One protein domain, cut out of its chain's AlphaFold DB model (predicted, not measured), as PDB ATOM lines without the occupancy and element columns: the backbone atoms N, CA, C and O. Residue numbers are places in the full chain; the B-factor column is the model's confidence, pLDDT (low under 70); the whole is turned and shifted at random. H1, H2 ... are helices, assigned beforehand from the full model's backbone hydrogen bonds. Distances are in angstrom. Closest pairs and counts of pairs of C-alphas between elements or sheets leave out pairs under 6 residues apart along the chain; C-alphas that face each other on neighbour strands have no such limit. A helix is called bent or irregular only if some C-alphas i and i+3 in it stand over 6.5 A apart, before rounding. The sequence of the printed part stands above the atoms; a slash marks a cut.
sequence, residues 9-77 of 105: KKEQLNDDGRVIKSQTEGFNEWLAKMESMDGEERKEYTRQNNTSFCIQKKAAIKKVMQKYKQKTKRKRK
ATOM      1  N   LYS A   9       1.365  13.829  13.968       65.75
ATOM      2  CA  LYS A   9       1.576  13.376  15.351       65.75
ATOM      3  C   LYS A   9       2.563  14.267  16.120       65.75
ATOM      4  O   LYS A   9       2.382  14.468  17.318       65.75
ATOM      5  N   LYS A  10       3.611  14.777  15.465       64.06
ATOM      6  CA  LYS A  10       4.588  15.693  16.084       64.06
ATOM      7  C   LYS A  10       3.981  17.070  16.337       64.06
ATOM      8  O   LYS A  10       4.229  17.652  17.387       64.06
ATOM      9  N   GLU A  11       3.169  17.557  15.405       64.38
ATOM     10  CA  GLU A  11       2.438  18.816  15.546       64.38
ATOM     11  C   GLU A  11       1.447  18.758  16.715       64.38
ATOM     12  O   GLU A  11       1.461  19.635  17.574       64.38
ATOM     13  N   GLN A  12       0.693  17.661  16.834       66.31
ATOM     14  CA  GLN A  12      -0.235  17.453  17.946       66.31
ATOM     15  C   GLN A  12       0.464  17.391  19.314       66.31
ATOM     16  O   GLN A  12      -0.041  17.940  20.287       66.31
ATOM     17  N   LEU A  13       1.647  16.771  19.400       66.56
ATOM     18  CA  LEU A  13       2.443  16.752  20.635       66.56
ATOM     19  C   LEU A  13       3.014  18.133  20.998       66.56
ATOM     20  O   LEU A  13       3.160  18.442  22.179       66.56
ATOM     21  N   ASN A  14       3.348  18.955  20.001       70.06
ATOM     22  CA  ASN A  14       3.821  20.323  20.213       70.06
ATOM     23  C   ASN A  14       2.688  21.219  20.731       70.06
ATOM     24  O   ASN A  14       2.880  21.951  21.700       70.06
ATOM     25  N   ASP A  15       1.498  21.109  20.137       77.81
ATOM     26  CA  ASP A  15       0.303  21.818  20.597       77.81
ATOM     27  C   ASP A  15      -0.077  21.407  22.029       77.81
ATOM     28  O   ASP A  15      -0.203  22.259  22.909       77.81
ATOM     29  N   ASP A  16      -0.104  20.099  22.315       77.69
ATOM     30  CA  ASP A  16      -0.320  19.581  23.671       77.69
ATOM     31  C   ASP A  16       0.710  20.151  24.670       77.69
ATOM     32  O   ASP A  16       0.353  20.534  25.786       77.69
ATOM     33  N   GLY A  17       1.984  20.262  24.273       79.62
ATOM     34  CA  GLY A  17       3.042  20.855  25.095       79.62
ATOM     35  C   GLY A  17       2.818  22.342  25.395       79.62
ATOM     36  O   GLY A  17       2.991  22.774  26.538       79.62
ATOM     37  N   ARG A  18       2.379  23.124  24.403       87.25
ATOM     38  CA  ARG A  18       2.037  24.547  24.584       87.25
ATOM     39  C   ARG A  18       0.834  24.726  25.502       87.25
ATOM     40  O   ARG A  18       0.867  25.589  26.376       87.25
ATOM     41  N   VAL A  19      -0.188  23.889  25.340       86.88
ATOM     42  CA  VAL A  19      -1.382  23.891  26.196       86.88
ATOM     43  C   VAL A  19      -1.023  23.561  27.644       86.88
ATOM     44  O   VAL A  19      -1.530  24.203  28.559       86.88
ATOM     45  N   ILE A  20      -0.134  22.593  27.881       87.75
ATOM     46  CA  ILE A  20       0.320  22.265  29.242       87.75
ATOM     47  C   ILE A  20       1.069  23.448  29.861       87.75
ATOM     48  O   ILE A  20       0.839  23.779  31.027       87.75
ATOM     49  N   LYS A  21       1.941  24.106  29.088       89.25
ATOM     50  CA  LYS A  21       2.706  25.258  29.572       89.25
ATOM     51  C   LYS A  21       1.790  26.415  29.974       89.25
ATOM     52  O   LYS A  21       1.891  26.885  31.103       89.25
ATOM     53  N   SER A  22       0.843  26.797  29.116       90.88
ATOM     54  CA  SER A  22      -0.093  27.889  29.417       90.88
ATOM     55  C   SER A  22      -1.017  27.569  30.596       90.88
ATOM     56  O   SER A  22      -1.297  28.436  31.422       90.88
ATOM     57  N   GLN A  23      -1.449  26.312  30.737       89.06
ATOM     58  CA  GLN A  23      -2.206  25.876  31.915       89.06
ATOM     59  C   GLN A  23      -1.388  25.973  33.204       89.06
ATOM     60  O   GLN A  23      -1.932  26.333  34.244       89.06
ATOM     61  N   THR A  24      -0.096  25.650  33.135       91.56
ATOM     62  CA  THR A  24       0.812  25.731  34.285       91.56
ATOM     63  C   THR A  24       1.044  27.184  34.695       91.56
ATOM     64  O   THR A  24       0.955  27.503  35.875       91.56
ATOM     65  N   GLU A  25       1.274  28.073  33.727       94.00
ATOM     66  CA  GLU A  25       1.439  29.512  33.966       94.00
ATOM     67  C   GLU A  25       0.190  30.112  34.624       94.00
ATOM     68  O   GLU A  25       0.291  30.698  35.699       94.00
ATOM     69  N   GLY A  26      -1.000  29.855  34.071       91.88
ATOM     70  CA  GLY A  26      -2.252  30.351  34.653       91.88
ATOM     71  C   GLY A  26      -2.546  29.791  36.052       91.88
ATOM     72  O   GLY A  26      -3.122  30.483  36.892       91.88
ATOM     73  N   PHE A  27      -2.138  28.551  36.340       90.44
ATOM     74  CA  PHE A  27      -2.256  27.988  37.687       90.44
ATOM     75  C   PHE A  27      -1.304  28.665  38.679       90.44
ATOM     76  O   PHE A  27      -1.714  28.970  39.797       90.44
ATOM     77  N   ASN A  28      -0.066  28.938  38.267       93.69
ATOM     78  CA  ASN A  28       0.914  29.631  39.103       93.69
ATOM     79  C   ASN A  28       0.486  31.073  39.400       93.69
ATOM     80  O   ASN A  28       0.602  31.516  40.539       93.69
ATOM     81  N   GLU A  29      -0.067  31.785  38.418       95.81
ATOM     82  CA  GLU A  29      -0.642  33.120  38.628       95.81
ATOM     83  C   GLU A  29      -1.805  33.086  39.623       95.81
ATOM     84  O   GLU A  29      -1.891  33.918  40.529       95.81
ATOM     85  N   TRP A  30      -2.694  32.098  39.491       93.31
ATOM     86  CA  TRP A  30      -3.791  31.916  40.435       93.31
ATOM     87  C   TRP A  30      -3.286  31.594  41.847       93.31
ATOM     88  O   TRP A  30      -3.798  32.162  42.809       93.31
ATOM     89  N   LEU A  31      -2.263  30.742  41.985       93.75
ATOM     90  CA  LEU A  31      -1.629  30.456  43.275       93.75
ATOM     91  C   LEU A  31      -1.016  31.707  43.902       93.75
ATOM     92  O   LEU A  31      -1.302  31.989  45.062       93.75
ATOM     93  N   ALA A  32      -0.255  32.489  43.133       95.25
ATOM     94  CA  ALA A  32       0.335  33.738  43.609       95.25
ATOM     95  C   ALA A  32      -0.744  34.714  44.106       95.25
ATOM     96  O   ALA A  32      -0.605  35.312  45.171       95.25
ATOM     97  N   LYS A  33      -1.870  34.809  43.386       93.31
ATOM     98  CA  LYS A  33      -3.028  35.610  43.806       93.31
ATOM     99  C   LYS A  33      -3.653  35.097  45.109       93.31
ATOM    100  O   LYS A  33      -4.098  35.888  45.935       93.31
ATOM    101  N   MET A  34      -3.728  33.782  45.296       92.00
ATOM    102  CA  MET A  34      -4.262  33.189  46.526       92.00
ATOM    103  C   MET A  34      -3.321  33.395  47.714       92.00
ATOM    104  O   MET A  34      -3.801  33.616  48.823       92.00
ATOM    105  N   GLU A  35      -2.005  33.331  47.495       93.56
ATOM    106  CA  GLU A  35      -0.984  33.606  48.512       93.56
ATOM    107  C   GLU A  35      -0.943  35.077  48.919       93.56
ATOM    108  O   GLU A  35      -0.720  35.361  50.092       93.56
ATOM    109  N   SER A  36      -1.211  36.000  47.990       95.06
ATOM    110  CA  SER A  36      -1.276  37.428  48.304       95.06
ATOM    111  C   SER A  36      -2.528  37.835  49.086       95.06
ATOM    112  O   SER A  36      -2.507  38.882  49.720       95.06
ATOM    113  N   MET A  37      -3.615  37.054  49.015       94.81
ATOM    114  CA  MET A  37      -4.848  37.327  49.766       94.81
ATOM    115  C   MET A  37      -4.714  36.940  51.236       94.81
ATOM    116  O   MET A  37      -4.197  35.861  51.562       94.81
ATOM    117  N   ASP A  38      -5.297  37.761  52.105       94.69
ATOM    118  CA  ASP A  38      -5.437  37.430  53.517       94.69
ATOM    119  C   ASP A  38      -6.489  36.325  53.769       94.69
ATOM    120  O   ASP A  38      -7.162  35.808  52.867       94.69
ATOM    121  N   GLY A  39      -6.601  35.895  55.028       92.81
ATOM    122  CA  GLY A  39      -7.485  34.795  55.411       92.81
ATOM    123  C   GLY A  39      -8.980  35.079  55.224       92.81
ATOM    124  O   GLY A  39      -9.731  34.145  54.938       92.81
ATOM    125  N   GLU A  40      -9.425  36.327  55.371       94.31
ATOM    126  CA  GLU A  40     -10.831  36.715  55.202       94.31
ATOM    127  C   GLU A  40     -11.166  36.925  53.723       94.31
ATOM    128  O   GLU A  40     -12.169  36.399  53.232       94.31
ATOM    129  N   GLU A  41     -10.273  37.567  52.973       93.81
ATOM    130  CA  GLU A  41     -10.371  37.705  51.518       93.81
ATOM    131  C   GLU A  41     -10.472  36.338  50.837       93.81
ATOM    132  O   GLU A  41     -11.311  36.121  49.958       93.81
ATOM    133  N   ARG A  42      -9.678  35.363  51.293       92.94
ATOM    134  CA  ARG A  42      -9.706  34.001  50.751       92.94
ATOM    135  C   ARG A  42     -11.037  33.289  51.010       92.94
ATOM    136  O   ARG A  42     -11.514  32.535  50.149       92.94
ATOM    137  N   LYS A  43     -11.647  33.506  52.181       93.44
ATOM    138  CA  LYS A  43     -12.970  32.954  52.517       93.44
ATOM    139  C   LYS A  43     -14.048  33.565  51.631       93.44
ATOM    140  O   LYS A  43     -14.852  32.821  51.068       93.44
ATOM    141  N   GLU A  44     -14.031  34.883  51.456       95.12
ATOM    142  CA  GLU A  44     -15.003  35.582  50.615       95.12
ATOM    143  C   GLU A  44     -14.856  35.197  49.139       95.12
ATOM    144  O   GLU A  44     -15.844  34.851  48.491       95.12
ATOM    145  N   TYR A  45     -13.626  35.127  48.629       93.19
ATOM    146  CA  TYR A  45     -13.346  34.637  47.279       93.19
ATOM    147  C   TYR A  45     -13.884  33.214  47.073       93.19
ATOM    148  O   TYR A  45     -14.560  32.919  46.088       93.19
ATOM    149  N   THR A  46     -13.665  32.322  48.044       90.94
ATOM    150  CA  THR A  46     -14.209  30.957  47.985       90.94
ATOM    151  C   THR A  46     -15.737  30.961  47.972       90.94
ATOM    152  O   THR A  46     -16.346  30.209  47.208       90.94
ATOM    153  N   ARG A  47     -16.369  31.820  48.781       93.12
ATOM    154  CA  ARG A  47     -17.828  31.957  48.855       93.12
ATOM    155  C   ARG A  47     -18.416  32.419  47.522       93.12
ATOM    156  O   ARG A  47     -19.372  31.807  47.045       93.12
ATOM    157  N   GLN A  48     -17.819  33.433  46.901       93.19
ATOM    158  CA  GLN A  48     -18.256  33.981  45.612       93.19
ATOM    159  C   GLN A  48     -18.055  32.989  44.460       93.19
ATOM    160  O   GLN A  48     -18.909  32.861  43.581       93.19
ATOM    161  N   ASN A  49     -16.955  32.234  44.477       91.94
ATOM    162  CA  ASN A  49     -16.577  31.341  43.383       91.94
ATOM    163  C   ASN A  49     -17.027  29.881  43.570       91.94
ATOM    164  O   ASN A  49     -16.796  29.058  42.682       91.94
ATOM    165  N   ASN A  50     -17.706  29.544  44.670       90.19
ATOM    166  CA  ASN A  50     -18.090  28.171  45.021       90.19
ATOM    167  C   ASN A  50     -18.842  27.436  43.892       90.19
ATOM    168  O   ASN A  50     -18.515  26.304  43.523       90.19
ATOM    169  N   THR A  51     -19.834  28.094  43.291       92.44
ATOM    170  CA  THR A  51     -20.626  27.526  42.189       92.44
ATOM    171  C   THR A  51     -19.758  27.237  40.966       92.44
ATOM    172  O   THR A  51     -19.827  26.139  40.403       92.44
ATOM    173  N   SER A  52     -18.886  28.178  40.603       91.12
ATOM    174  CA  SER A  52     -17.927  28.034  39.507       91.12
ATOM    175  C   SER A  52     -16.965  26.872  39.761       91.12
ATOM    176  O   SER A  52     -16.818  26.003  38.900       91.12
ATOM    177  N   PHE A  53     -16.406  26.758  40.970       89.19
ATOM    178  CA  PHE A  53     -15.544  25.634  41.343       89.19
ATOM    179  C   PHE A  53     -16.266  24.289  41.254       89.19
ATOM    180  O   PHE A  53     -15.715  23.315  40.737       89.19
ATOM    181  N   CYS A  54     -17.523  24.218  41.696       90.44
ATOM    182  CA  CYS A  54     -18.318  22.997  41.596       90.44
ATOM    183  C   CYS A  54     -18.538  22.577  40.132       90.44
ATOM    184  O   CYS A  54     -18.376  21.400  39.789       90.44
ATOM    185  N   ILE A  55     -18.851  23.535  39.255       93.56
ATOM    186  CA  ILE A  55     -19.032  23.301  37.816       93.56
ATOM    187  C   ILE A  55     -17.715  22.856  37.172       93.56
ATOM    188  O   ILE A  55     -17.690  21.834  36.481       93.56
ATOM    189  N   GLN A  56     -16.615  23.564  37.436       90.00
ATOM    190  CA  GLN A  56     -15.292  23.239  36.903       90.00
ATOM    191  C   GLN A  56     -14.833  21.847  37.343       90.00
ATOM    192  O   GLN A  56     -14.414  21.045  36.507       90.00
ATOM    193  N   LYS A  57     -15.007  21.502  38.627       90.88
ATOM    194  CA  LYS A  57     -14.711  20.163  39.155       90.88
ATOM    195  C   LYS A  57     -15.503  19.084  38.414       90.88
ATOM    196  O   LYS A  57     -14.928  18.097  37.954       90.88
ATOM    197  N   LYS A  58     -16.819  19.271  38.254       92.25
ATOM    198  CA  LYS A  58     -17.675  18.326  37.514       92.25
ATOM    199  C   LYS A  58     -17.236  18.191  36.053       92.25
ATOM    200  O   LYS A  58     -17.169  17.073  35.538       92.25
ATOM    201  N   ALA A  59     -16.909  19.299  35.392       92.62
ATOM    202  CA  ALA A  59     -16.437  19.305  34.012       92.62
ATOM    203  C   ALA A  59     -15.094  18.571  33.856       92.62
ATOM    204  O   ALA A  59     -14.945  17.751  32.945       92.62
ATOM    205  N   ALA A  60     -14.148  18.796  34.771       89.25
ATOM    206  CA  ALA A  60     -12.856  18.120  34.791       89.25
ATOM    207  C   ALA A  60     -13.019  16.600  34.953       89.25
ATOM    208  O   ALA A  60     -12.498  15.833  34.139       89.25
ATOM    209  N   ILE A  61     -13.828  16.162  35.927       90.50
ATOM    210  CA  ILE A  61     -14.144  14.740  36.138       90.50
ATOM    211  C   ILE A  61     -14.769  14.141  34.873       90.50
ATOM    212  O   ILE A  61     -14.318  13.101  34.385       90.50
ATOM    213  N   LYS A  62     -15.757  14.821  34.277       93.31
ATOM    214  CA  LYS A  62     -16.409  14.373  33.038       93.31
ATOM    215  C   LYS A  62     -15.403  14.207  31.895       93.31
ATOM    216  O   LYS A  62     -15.445  13.190  31.198       93.31
ATOM    217  N   LYS A  63     -14.470  15.152  31.725       90.00
ATOM    218  CA  LYS A  63     -13.415  15.106  30.695       90.00
ATOM    219  C   LYS A  63     -12.485  13.907  30.897       90.00
ATOM    220  O   LYS A  63     -12.195  13.192  29.935       90.00
ATOM    221  N   VAL A  64     -12.065  13.635  32.134       87.50
ATOM    222  CA  VAL A  64     -11.235  12.464  32.469       87.50
ATOM    223  C   VAL A  64     -11.989  11.160  32.193       87.50
ATOM    224  O   VAL A  64     -11.472  10.281  31.497       87.50
ATOM    225  N   MET A  65     -13.242  11.053  32.643       86.81
ATOM    226  CA  MET A  65     -14.081   9.877  32.395       86.81
ATOM    227  C   MET A  65     -14.319   9.635  30.901       86.81
ATOM    228  O   MET A  65     -14.294   8.489  30.447       86.81
ATOM    229  N   GLN A  66     -14.529  10.688  30.110       86.50
ATOM    230  CA  GLN A  66     -14.710  10.576  28.663       86.50
ATOM    231  C   GLN A  66     -13.440  10.065  27.975       86.50
ATOM    232  O   GLN A  66     -13.526   9.137  27.167       86.50
ATOM    233  N   LYS A  67     -12.263  10.593  28.346       81.75
ATOM    234  CA  LYS A  67     -10.969  10.087  27.857       81.75
ATOM    235  C   LYS A  67     -10.786   8.606  28.207       81.75
ATOM    236  O   LYS A  67     -10.383   7.819  27.351       81.75
ATOM    237  N   TYR A  68     -11.134   8.197  29.428       77.81
ATOM    238  CA  TYR A  68     -11.076   6.791  29.841       77.81
ATOM    239  C   TYR A  68     -12.032   5.900  29.025       77.81
ATOM    240  O   TYR A  68     -11.614   4.878  28.477       77.81
ATOM    241  N   LYS A  69     -13.296   6.315  28.853       74.44
ATOM    242  CA  LYS A  69     -14.295   5.591  28.042       74.44
ATOM    243  C   LYS A  69     -13.884   5.460  26.571       74.44
ATOM    244  O   LYS A  69     -14.126   4.426  25.953       74.44
ATOM    245  N   GLN A  70     -13.256   6.480  25.988       72.50
ATOM    246  CA  GLN A  70     -12.727   6.400  24.621       72.50
ATOM    247  C   GLN A  70     -11.574   5.394  24.511       72.50
ATOM    248  O   GLN A  70     -11.546   4.597  23.570       72.50
ATOM    249  N   LYS A  71     -10.658   5.376  25.489       70.56
ATOM    250  CA  LYS A  71      -9.555   4.402  25.537       70.56
ATOM    251  C   LYS A  71     -10.072   2.962  25.636       70.56
ATOM    252  O   LYS A  71      -9.579   2.095  24.918       70.56
ATOM    253  N   THR A  72     -11.089   2.697  26.456       63.12
ATOM    254  CA  THR A  72     -11.657   1.342  26.610       63.12
ATOM    255  C   THR A  72     -12.463   0.883  25.394       63.12
ATOM    256  O   THR A  72     -12.343  -0.274  24.988       63.12
ATOM    257  N   LYS A  73     -13.220   1.777  24.739       61.34
ATOM    258  CA  LYS A  73     -13.929   1.459  23.482       61.34
ATOM    259  C   LYS A  73     -12.978   1.075  22.343       61.34
ATOM    260  O   LYS A  73     -13.308   0.180  21.573       61.34
ATOM    261  N   ARG A  74     -11.803   1.712  22.241       60.28
ATOM    262  CA  ARG A  74     -10.767   1.317  21.267       60.28
ATOM    263  C   ARG A  74     -10.230  -0.090  21.539       60.28
ATOM    264  O   ARG A  74     -10.118  -0.866  20.601       60.28
ATOM    265  N   LYS A  75      -9.976  -0.437  22.806       59.66
ATOM    266  CA  LYS A  75      -9.469  -1.768  23.184       59.66
ATOM    267  C   LYS A  75     -10.471  -2.899  22.912       59.66
ATOM    268  O   LYS A  75     -10.064  -3.956  22.453       59.66
ATOM    269  N   ARG A  76     -11.779  -2.684  23.116       58.19
ATOM    270  CA  ARG A  76     -12.804  -3.716  22.830       58.19
ATOM    271  C   ARG A  76     -12.986  -4.034  21.347       58.19
ATOM    272  O   ARG A  76     -13.399  -5.137  21.024       58.19
ATOM    273  N   LYS A  77     -12.671  -3.101  20.445       58.56
ATOM    274  CA  LYS A  77     -12.746  -3.334  18.992       58.56
ATOM    275  C   LYS A  77     -11.568  -4.155  18.436       58.56
ATOM    276  O   LYS A  77     -11.517  -4.365  17.233       58.56
TER     277      LYS A  77
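What this domain is: This is residues 9 to 77 of the 105 residues of an uncharacterized protein of Oryza meyeriana var. granulata (UniProt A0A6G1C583). The model is a long, open U made of two helices: H1 forms one limb, H2a, the short first arm of the bent helix H2, forms the turn at the closed end, and H2b, its long second arm, folds back as the other limb. The two limbs stay apart, with an empty gap between them. The printed part has 69 residues with two named helices, H1 then H2, and no named strand; the class is all helix. The whole is extended, with a radius of gyration of the C-alphas of 17.3 A and spans of 54 by 26 by 12 A.

Where its parts are: H1 covers residues 9 to 36, from C-alpha 9 at (1.576, 13.376, 15.351) to C-alpha 36 at (-1.276, 37.428, 48.304), 40.9 A. A tight link of 2 residues leads to H2, residues 39 to 76. By its hydrogen bonds H2 was assigned as one helix, but it is bent: C-alphas 48 and 51 are 7.7 A apart. Its arm H2a covers residues 39 to 48. Its arm H2b covers residues 51 to 76, measures 37.6 A and ends with C-alpha 76 at (-12.804, -3.716, 22.830).

How they stand to each other: H1 and H2a are close but not clearly touching; their closest C-alphas, those of Met 34 and Arg 42, are 6.9 A apart. They run opposite ways at a steep tilt of 54 degrees. H2a and H2b stand at a steep tilt of 66 degrees. H1 and H2b are apart. In H1, H2a and H2b every O i to N i+4 pair is within hydrogen-bond range.

The domain as a whole: The two C-alphas farthest apart, those of Glu 40 and Lys 77, are 54.0 A apart, while those of Lys 9 and Lys 77 are 22.3 A apart. Residues 9 to 32, which belong to H1, stand free, as do residues 46 to 77, of which 46 to 76 belong to H2. The printed part has no cut. Its mean pLDDT is 85.0, with residues 9 to 13 and 72 to 77 under 70.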